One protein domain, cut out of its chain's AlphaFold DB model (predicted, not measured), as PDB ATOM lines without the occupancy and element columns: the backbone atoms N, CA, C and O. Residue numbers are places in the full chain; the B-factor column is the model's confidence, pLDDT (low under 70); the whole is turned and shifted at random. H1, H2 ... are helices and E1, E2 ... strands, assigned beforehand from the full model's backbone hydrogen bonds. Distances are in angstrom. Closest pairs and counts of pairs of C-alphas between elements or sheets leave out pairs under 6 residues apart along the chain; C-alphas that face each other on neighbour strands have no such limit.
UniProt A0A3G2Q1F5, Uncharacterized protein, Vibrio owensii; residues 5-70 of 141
ATOM      1  N   VAL A   5     157.523 116.934  80.099       93.75
ATOM      2  CA  VAL A   5     156.801 115.794  80.668       93.75
ATOM      3  C   VAL A   5     155.670 116.332  81.531       93.75
ATOM      4  O   VAL A   5     155.928 117.002  82.523       93.75
ATOM      5  N   TYR A   6     154.429 116.057  81.155       93.81
ATOM      6  CA  TYR A   6     153.235 116.389  81.925       93.81
ATOM      7  C   TYR A   6     152.835 115.203  82.786       93.81
ATOM      8  O   TYR A   6     152.850 114.070  82.313       93.81
ATOM      9  N   ARG A   7     152.425 115.464  84.025       92.56
ATOM     10  CA  ARG A   7     151.779 114.467  84.884       92.56
ATOM     11  C   ARG A   7     150.291 114.767  84.942       92.56
ATOM     12  O   ARG A   7     149.924 115.909  85.159       92.56
ATOM     13  N   THR A   8     149.447 113.755  84.793       91.69
ATOM     14  CA  THR A   8     147.997 113.854  85.024       91.69
ATOM     15  C   THR A   8     147.465 112.560  85.631       91.69
ATOM     16  O   THR A   8     148.181 111.561  85.720       91.69
ATOM     17  N   ILE A   9     146.207 112.574  86.061       87.12
ATOM     18  CA  ILE A   9     145.482 111.379  86.485       87.12
ATOM     19  C   ILE A   9     144.653 110.859  85.305       87.12
ATOM     20  O   ILE A   9     143.915 111.621  84.680       87.12
ATOM     21  N   ASP A  10     144.781 109.567  85.009       82.56
ATOM     22  CA  ASP A  10     143.946 108.847  84.050       82.56
ATOM     23  C   ASP A  10     142.869 108.040  84.789       82.56
ATOM     24  O   ASP A  10     143.161 107.165  85.611       82.56
ATOM     25  N   HIS A  11     141.611 108.344  84.466       72.62
ATOM     26  CA  HIS A  11     140.417 107.641  84.944       72.62
ATOM     27  C   HIS A  11     139.747 106.809  83.838       72.62
ATOM     28  O   HIS A  11     138.646 106.300  84.036       72.62
ATOM     29  N   GLY A  12     140.385 106.648  82.672       66.94
ATOM     30  CA  GLY A  12     139.851 105.864  81.554       66.94
ATOM     31  C   GLY A  12     139.724 104.361  81.835       66.94
ATOM     32  O   GLY A  12     139.230 103.613  80.994       66.94
ATOM     33  N   ARG A  13     140.164 103.893  83.011       66.56
ATOM     34  CA  ARG A  13     140.050 102.506  83.474       66.56
ATOM     35  C   ARG A  13     139.458 102.436  84.882       66.56
ATOM     36  O   ARG A  13     139.427 103.417  85.615       66.56
ATOM     37  N   ARG A  14     139.025 101.230  85.275       64.56
ATOM     38  CA  ARG A  14     138.451 100.929  86.603       64.56
ATOM     39  C   ARG A  14     139.373 101.334  87.764       64.56
ATOM     40  O   ARG A  14     138.873 101.705  88.821       64.56
ATOM     41  N   ASN A  15     140.688 101.291  87.549       69.56
ATOM     42  CA  ASN A  15     141.689 101.760  88.501       69.56
ATOM     43  C   ASN A  15     142.240 103.113  88.048       69.56
ATOM     44  O   ASN A  15     142.627 103.280  86.893       69.56
ATOM     45  N   THR A  16     142.275 104.061  88.982       79.12
ATOM     46  CA  THR A  16     142.898 105.371  88.769       79.12
ATOM     47  C   THR A  16     144.409 105.206  88.725       79.12
ATOM     48  O   THR A  16     144.964 104.574  89.622       79.12
ATOM     49  N   ARG A  17     145.064 105.799  87.724       85.88
ATOM     50  CA  ARG A  17     146.520 105.736  87.526       85.88
ATOM     51  C   ARG A  17     147.102 107.094  87.173       85.88
ATOM     52  O   ARG A  17     146.390 107.967  86.682       85.88
ATOM     53  N   TYR A  18     148.387 107.289  87.431       89.94
ATOM     54  CA  TYR A  18     149.109 108.449  86.926       89.94
ATOM     55  C   TYR A  18     149.532 108.195  85.484       89.94
ATOM     56  O   TYR A  18     149.972 107.100  85.150       89.94
ATOM     57  N   ALA A  19     149.407 109.215  84.641       91.31
ATOM     58  CA  ALA A  19     149.929 109.225  83.286       91.31
ATOM     59  C   ALA A  19     151.000 110.313  83.174       91.31
ATOM     60  O   ALA A  19     150.746 111.478  83.497       91.31
ATOM     61  N   TYR A  20     152.183 109.923  82.710       93.38
ATOM     62  CA  TYR A  20     153.291 110.817  82.401       93.38
ATOM     63  C   TYR A  20     153.446 110.885  80.890       93.38
ATOM     64  O   TYR A  20     153.695 109.864  80.252       93.38
ATOM     65  N   VAL A  21     153.261 112.073  80.321       93.75
ATOM     66  CA  VAL A  21     153.169 112.284  78.873       93.75
ATOM     67  C   VAL A  21     154.212 113.293  78.431       93.75
ATOM     68  O   VAL A  21     154.203 114.428  78.909       93.75
ATOM     69  N   CYS A  22     155.083 112.924  77.495       94.56
ATOM     70  CA  CYS A  22     155.990 113.886  76.879       94.56
ATOM     71  C   CYS A  22     155.294 114.577  75.704       94.56
ATOM     72  O   CYS A  22     154.873 113.934  74.743       94.56
ATOM     73  N   ALA A  23     155.121 115.894  75.801       93.81
ATOM     74  CA  ALA A  23     154.423 116.676  74.792       93.81
ATOM     75  C   ALA A  23     154.915 118.126  74.744       93.81
ATOM     76  O   ALA A  23     155.449 118.673  75.711       93.81
ATOM     77  N   SER A  24     154.664 118.809  73.627       92.69
ATOM     78  CA  SER A  24     154.954 120.246  73.503       92.69
ATOM     79  C   SER A  24     153.913 121.156  74.172       92.69
ATOM     80  O   SER A  24     154.182 122.334  74.396       92.69
ATOM     81  N   SER A  25     152.711 120.651  74.480       93.31
ATOM     82  CA  SER A  25     151.616 121.436  75.072       93.31
ATOM     83  C   SER A  25     150.557 120.557  75.742       93.31
ATOM     84  O   SER A  25     150.386 119.396  75.374       93.31
ATOM     85  N   LYS A  26     149.770 121.147  76.651       92.62
ATOM     86  CA  LYS A  26     148.605 120.500  77.280       92.62
ATOM     87  C   LYS A  26     147.546 120.056  76.256       92.62
ATOM     88  O   LYS A  26     146.935 119.008  76.425       92.62
ATOM     89  N   SER A  27     147.375 120.793  75.156       93.44
ATOM     90  CA  SER A  27     146.472 120.400  74.064       93.44
ATOM     91  C   SER A  27     146.937 119.131  73.347       93.44
ATOM     92  O   SER A  27     146.112 118.288  73.010       93.44
ATOM     93  N   LYS A  28     148.255 118.949  73.164       93.12
ATOM     94  CA  LYS A  28     148.803 117.683  72.652       93.12
ATOM     95  C   LYS A  28     148.580 116.530  73.633       93.12
ATOM     96  O   LYS A  28     148.188 115.457  73.198       93.12
ATOM     97  N   VAL A  29     148.767 116.755  74.937       92.12
ATOM     98  CA  VAL A  29     148.466 115.742  75.969       92.12
ATOM     99  C   VAL A  29     147.003 115.305  75.892       92.12
ATOM    100  O   VAL A  29     146.719 114.112  75.951       92.12
ATOM    101  N   ALA A  30     146.082 116.253  75.698       92.31
ATOM    102  CA  ALA A  30     144.660 115.959  75.551       92.31
ATOM    103  C   ALA A  30     144.385 115.048  74.345       92.31
ATOM    104  O   ALA A  30     143.640 114.081  74.472       92.31
ATOM    105  N   ALA A  31     145.040 115.309  73.210       93.00
ATOM    106  CA  ALA A  31     144.931 114.469  72.021       93.00
ATOM    107  C   ALA A  31     145.498 113.055  72.247       93.00
ATOM    108  O   ALA A  31     144.846 112.077  71.899       93.00
ATOM    109  N   ILE A  32     146.676 112.940  72.874       92.38
ATOM    110  CA  ILE A  32     147.340 111.652  73.148       92.38
ATOM    111  C   ILE A  32     146.500 110.779  74.090       92.38
ATOM    112  O   ILE A  32     146.341 109.585  73.859       92.38
ATOM    113  N   LEU A  33     145.942 111.374  75.149       90.12
ATOM    114  CA  LEU A  33     145.131 110.664  76.142       90.12
ATOM    115  C   LEU A  33     143.647 110.564  75.760       90.12
ATOM    116  O   LEU A  33     142.848 110.095  76.566       90.12
ATOM    117  N   ASN A  34     143.269 111.014  74.559       90.50
ATOM    118  CA  ASN A  34     141.886 111.052  74.082       90.50
ATOM    119  C   ASN A  34     140.916 111.695  75.102       90.50
ATOM    120  O   ASN A  34     139.870 111.145  75.451       90.50
ATOM    121  N   THR A  35     141.299 112.861  75.624       88.94
ATOM    122  CA  THR A  35     140.569 113.638  76.638       88.94
ATOM    123  C   THR A  35     140.472 115.113  76.221       88.94
ATOM    124  O   THR A  35     140.869 115.500  75.124       88.94
ATOM    125  N   THR A  36     139.929 115.971  77.084       90.88
ATOM    126  CA  THR A  36     139.828 117.419  76.850       90.88
ATOM    127  C   THR A  36     140.768 118.190  77.769       90.88
ATOM    128  O   THR A  36     141.040 117.784  78.898       90.88
ATOM    129  N   VAL A  37     141.210 119.374  77.332       90.44
ATOM    130  CA  VAL A  37     142.021 120.278  78.171       90.44
ATOM    131  C   VAL A  37     141.287 120.659  79.466       90.44
ATOM    132  O   VAL A  37     141.916 120.797  80.512       90.44
ATOM    133  N   GLY A  38     139.954 120.773  79.427       89.31
ATOM    134  CA  GLY A  38     139.138 121.027  80.617       89.31
ATOM    135  C   GLY A  38     139.227 119.902  81.652       89.31
ATOM    136  O   GLY A  38     139.424 120.174  82.837       89.31
ATOM    137  N   GLN A  39     139.158 118.640  81.213       86.12
ATOM    138  CA  GLN A  39     139.373 117.492  82.098       86.12
ATOM    139  C   GLN A  39     140.805 117.463  82.638       86.12
ATOM    140  O   GLN A  39     140.992 117.319  83.842       86.12
ATOM    141  N   LEU A  40     141.808 117.697  81.790       89.69
ATOM    142  CA  LEU A  40     143.204 117.781  82.223       89.69
ATOM    143  C   LEU A  40     143.427 118.839  83.315       89.69
ATOM    144  O   LEU A  40     144.120 118.577  84.292       89.69
ATOM    145  N   ASN A  41     142.814 120.019  83.193       88.62
ATOM    146  CA  ASN A  41     142.907 121.062  84.219       88.62
ATOM    147  C   ASN A  41     142.239 120.646  85.534       88.62
ATOM    148  O   ASN A  41     142.777 120.920  86.603       88.62
ATOM    149  N   LYS A  42     141.099 119.947  85.468       86.56
ATOM    150  CA  LYS A  42     140.413 119.420  86.657       86.56
ATOM    151  C   LYS A  42     141.276 118.418  87.432       86.56
ATOM    152  O   LYS A  42     141.171 118.348  88.651       86.56
ATOM    153  N   TYR A  43     142.112 117.656  86.730       82.88
ATOM    154  CA  TYR A  43     142.940 116.594  87.306       82.88
ATOM    155  C   TYR A  43     144.405 116.990  87.540       82.88
ATOM    156  O   TYR A  43     145.229 116.121  87.818       82.88
ATOM    157  N   GLY A  44     144.731 118.285  87.456       84.00
ATOM    158  CA  GLY A  44     146.075 118.788  87.757       84.00
ATOM    159  C   GLY A  44     147.123 118.353  86.732       84.00
ATOM    160  O   GLY A  44     148.186 117.858  87.101       84.00
ATOM    161  N   CYS A  45     146.800 118.474  85.440       90.44
ATOM    162  CA  CYS A  45     147.747 118.203  84.367       90.44
ATOM    163  C   CYS A  45     148.770 119.331  84.244       90.44
ATOM    164  O   CYS A  45     148.509 120.318  83.556       90.44
ATOM    165  N   ASP A  46     149.937 119.175  84.851       90.25
ATOM    166  CA  ASP A  46     150.988 120.192  84.830       90.25
ATOM    167  C   ASP A  46     152.340 119.590  84.426       90.25
ATOM    168  O   ASP A  46     152.584 118.393  84.637       90.25
ATOM    169  N   PRO A  47     153.211 120.378  83.765       92.19
ATOM    170  CA  PRO A  47     154.555 119.931  83.449       92.19
ATOM    171  C   PRO A  47     155.334 119.700  84.747       92.19
ATOM    172  O   PRO A  47     155.278 120.512  85.664       92.19
ATOM    173  N   LEU A  48     156.074 118.598  84.810       91.38
ATOM    174  CA  LEU A  48     156.950 118.301  85.933       91.38
ATOM    175  C   LEU A  48     158.101 119.309  85.998       91.38
ATOM    176  O   LEU A  48     158.774 119.565  84.994       91.38
ATOM    177  N   ASP A  49     158.361 119.809  87.202       88.81
ATOM    178  CA  ASP A  49     159.565 120.578  87.496       88.81
ATOM    179  C   ASP A  49     160.811 119.702  87.359       88.81
ATOM    180  O   ASP A  49     160.789 118.509  87.669       88.81
ATOM    181  N   LYS A  50     161.927 120.301  86.933       84.69
ATOM    182  CA  LYS A  50     163.197 119.577  86.745       84.69
ATOM    183  C   LYS A  50     163.730 118.959  88.040       84.69
ATOM    184  O   LYS A  50     164.398 117.930  87.975       84.69
ATOM    185  N   ASP A  51     163.397 119.562  89.178       85.06
ATOM    186  CA  ASP A  51     163.792 119.103  90.512       85.06
ATOM    187  C   ASP A  51     162.878 117.991  91.049       85.06
ATOM    188  O   ASP A  51     163.164 117.379  92.077       85.06
ATOM    189  N   ASN A  52     161.772 117.689  90.356       84.38
ATOM    190  CA  ASN A  52     160.896 116.597  90.744       84.38
ATOM    191  C   ASN A  52     161.614 115.246  90.532       84.38
ATOM    192  O   ASN A  52     162.065 114.971  89.416       84.38
ATOM    193  N   PRO A  53     161.658 114.343  91.530       83.56
ATOM    194  CA  PRO A  53     162.281 113.023  91.383       83.56
ATOM    195  C   PRO A  53     161.744 112.216  90.190       83.56
ATOM    196  O   PRO A  53     162.492 111.486  89.538       83.56
ATOM    197  N   LYS A  54     160.457 112.387  89.851       85.31
ATOM    198  CA  LYS A  54     159.823 111.741  88.696       85.31
ATOM    199  C   LYS A  54     160.266 112.338  87.356       85.31
ATOM    200  O   LYS A  54     160.226 111.639  86.351       85.31
ATOM    201  N   TYR A  55     160.744 113.583  87.308       86.38
ATOM    202  CA  TYR A  55     161.230 114.177  86.060       86.38
ATOM    203  C   TYR A  55     162.445 113.418  85.519       86.38
ATOM    204  O   TYR A  55     162.475 113.065  84.345       86.38
ATOM    205  N   SER A  56     163.419 113.079  86.370       87.19
ATOM    206  CA  SER A  56     164.590 112.294  85.951       87.19
ATOM    207  C   SER A  56     164.233 110.898  85.444       87.19
ATOM    208  O   SER A  56     164.915 110.396  84.551       87.19
ATOM    209  N   LEU A  57     163.154 110.311  85.971       87.44
ATOM    210  CA  LEU A  57     162.642 109.017  85.528       87.44
ATOM    211  C   LEU A  57     161.988 109.087  84.149       87.44
ATOM    212  O   LEU A  57     162.076 108.111  83.426       87.44
ATOM    213  N   TYR A  58     161.392 110.214  83.753       90.06
ATOM    214  CA  TYR A  58     160.602 110.309  82.512       90.06
ATOM    215  C   TYR A  58     161.128 111.298  81.472       90.06
ATOM    216  O   TYR A  58     160.588 111.382  80.375       90.06
ATOM    217  N   LYS A  59     162.203 112.040  81.758       87.62
ATOM    218  CA  LYS A  59     162.803 113.009  80.819       87.62
ATOM    219  C   LYS A  59     163.280 112.400  79.495       87.62
ATOM    220  O   LYS A  59     163.588 113.147  78.575       87.62
ATOM    221  N   HIS A  60     163.413 111.075  79.432       88.69
ATOM    222  CA  HIS A  60     163.855 110.341  78.249       88.69
ATOM    223  C   HIS A  60     162.708 109.982  77.290       88.69
ATOM    224  O   HIS A  60     162.984 109.473  76.208       88.69
ATOM    225  N   LEU A  61     161.452 110.234  77.676       90.69
ATOM    226  CA  LEU A  61     160.285 109.972  76.836       90.69
ATOM    227  C   LEU A  61     160.298 110.842  75.572       90.69
ATOM    228  O   LEU A  61     160.590 112.041  75.627       90.69
ATOM    229  N   GLN A  62     159.942 110.242  74.440       91.38
ATOM    230  CA  GLN A  62     159.818 110.913  73.144       91.38
ATOM    231  C   GLN A  62     158.469 111.642  73.014       91.38
ATOM    232  O   GLN A  62     157.518 111.338  73.733       91.38
ATOM    233  N   ASP A  63     158.362 112.622  72.103       91.06
ATOM    234  CA  ASP A  63     157.099 113.355  71.876       91.06
ATOM    235  C   ASP A  63     155.977 112.373  71.514       91.06
ATOM    236  O   ASP A  63     156.085 111.632  70.539       91.06
ATOM    237  N   GLY A  64     154.896 112.378  72.292       88.81
ATOM    238  CA  GLY A  64     153.773 111.460  72.110       88.81
ATOM    239  C   GLY A  64     153.799 110.219  73.002       88.81
ATOM    240  O   GLY A  64     152.773 109.548  73.106       88.81
ATOM    241  N   GLU A  65     154.911 109.918  73.673       91.44
ATOM    242  CA  GLU A  65     154.990 108.758  74.561       91.44
ATOM    243  C   GLU A  65     154.275 108.992  75.893       91.44
ATOM    244  O   GLU A  65     154.286 110.092  76.464       91.44
ATOM    245  N   VAL A  66     153.673 107.910  76.400       91.75
ATOM    246  CA  VAL A  66     152.962 107.871  77.677       91.75
ATOM    247  C   VAL A  66     153.432 106.688  78.501       91.75
ATOM    248  O   VAL A  66     153.386 105.547  78.041       91.75
ATOM    249  N   VAL A  67     153.782 106.956  79.754       91.75
ATOM    250  CA  VAL A  67     153.985 105.927  80.774       91.75
ATOM    251  C   VAL A  67     152.895 106.046  81.822       91.75
ATOM    252  O   VAL A  67     152.560 107.146  82.267       91.75
ATOM    253  N   TYR A  68     152.344 104.904  82.220       89.31
ATOM    254  CA  TYR A  68     151.365 104.826  83.293       89.31
ATOM    255  C   TYR A  68     152.017 104.248  84.543       89.31
ATOM    256  O   TYR A  68     152.674 103.215  84.460       89.31
ATOM    257  N   GLU A  69     151.800 104.891  85.685       86.50
ATOM    258  CA  GLU A  69     152.121 104.322  86.993       86.50
ATOM    259  C   GLU A  69     150.834 104.138  87.776       86.50
ATOM    260  O   GLU A  69     150.047 105.080  87.935       86.50
ATOM    261  N   ASP A  70     150.643 102.949  88.334       80.00
ATOM    262  CA  ASP A  70     149.612 102.784  89.340       80.00
ATOM    263  C   ASP A  70     150.016 103.564  90.603       80.00
ATOM    264  O   ASP A  70     151.176 103.528  91.028       80.00
TER     265      ASP A  70
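What this domain is: This is residues 5 to 70 of the 141 residues of an uncharacterized protein of Vibrio owensii (UniProt A0A3G2Q1F5). A small twisted sheet of three strands has H1 lying across it, with H2 at an angle to H1 beside the edge strand E1. H3 sits at one end of the longest axis, and the link between E1 and E2 reaches toward the other; residues 43 to 52 run between H2 and H3, past E1. The printed part has 66 residues with three named helices and three named strands, in the order E1, E2, H1, H2, H3, E3. The sheet's order is E1, E2, E3, all antiparallel, and the class is mixed, helices and strands. The whole is compact, with a radius of gyration of the C-alphas of 10.9 A, and rounded, with spans of 27 by 24 by 18 A.

Where its parts are: E1 is residues 5 to 10, 15.0 A long, and begins at C-alpha 5, (156.801, 115.794, 80.668). E2 is residues 17 to 23, 18.6 A long. H1 is residues 26 to 32, 9.8 A, starting at C-alpha 26, (148.605, 120.500, 77.280). H2 is residues 37 to 42, 8.7 A, and H3 is residues 53 to 58, 9.4 A. E3 is residues 66 to 69, 10.0 A, and ends at C-alpha 69, (152.121, 104.322, 86.993).

How they stand to each other: E1 and E2 form a hairpin, antiparallel at 147 degrees between directions, with N 6 and O 21 at 2.8 A and N 19 and O 8 at 2.9 A, within hydrogen-bond range. E2 and E3 are antiparallel at 156 degrees, with N 20 and O 67 at 2.8 A. E1 and E3 are the edge strands. The sheet is only just strongly twisted, its C-alphas lying up to 4.1 A off the best plane. Residues 6 to 7 of E1 also pair with residues 46 to 47, antiparallel. H1 is on the sheet at a height of 8.9 A over it and runs across the strands, at 70 degrees to E2 on the local plane. It lies over E2, only just: of its 7 C-alphas 4 fall on E2 and 2 on E1. The closest C-alphas of H1 and E2 are those of Val 29 and Ala 23, 6.1 A apart. H1 and H2 touch, about perpendicular at 74 degrees, the closest C-alphas being those of Ala 30 and Val 37, 5.7 A apart. H2 only grazes the sheet, with its residues 39 to 42; the C-alphas of Leu 40 and Thr 8, the closest of H2 and E1, are 6.8 A apart. H3 only grazes the sheet too, with its residues 54 to 58; its closest C-alpha to E1 is that of Tyr 58, 6.9 A from that of Val 5. H3 is apart from H1 and from H2. Every O i to N i+4 pair is within hydrogen-bond range in H1 and H2, but 1 of 2 in H3.

The domain as a whole: The two C-alphas farthest apart are those of Arg 14 and Asp 51, at 31.4 A. The printed part has no cut and no long link. The mean pLDDT of the printed part is 87.8, and residues 12 to 15 are under 70.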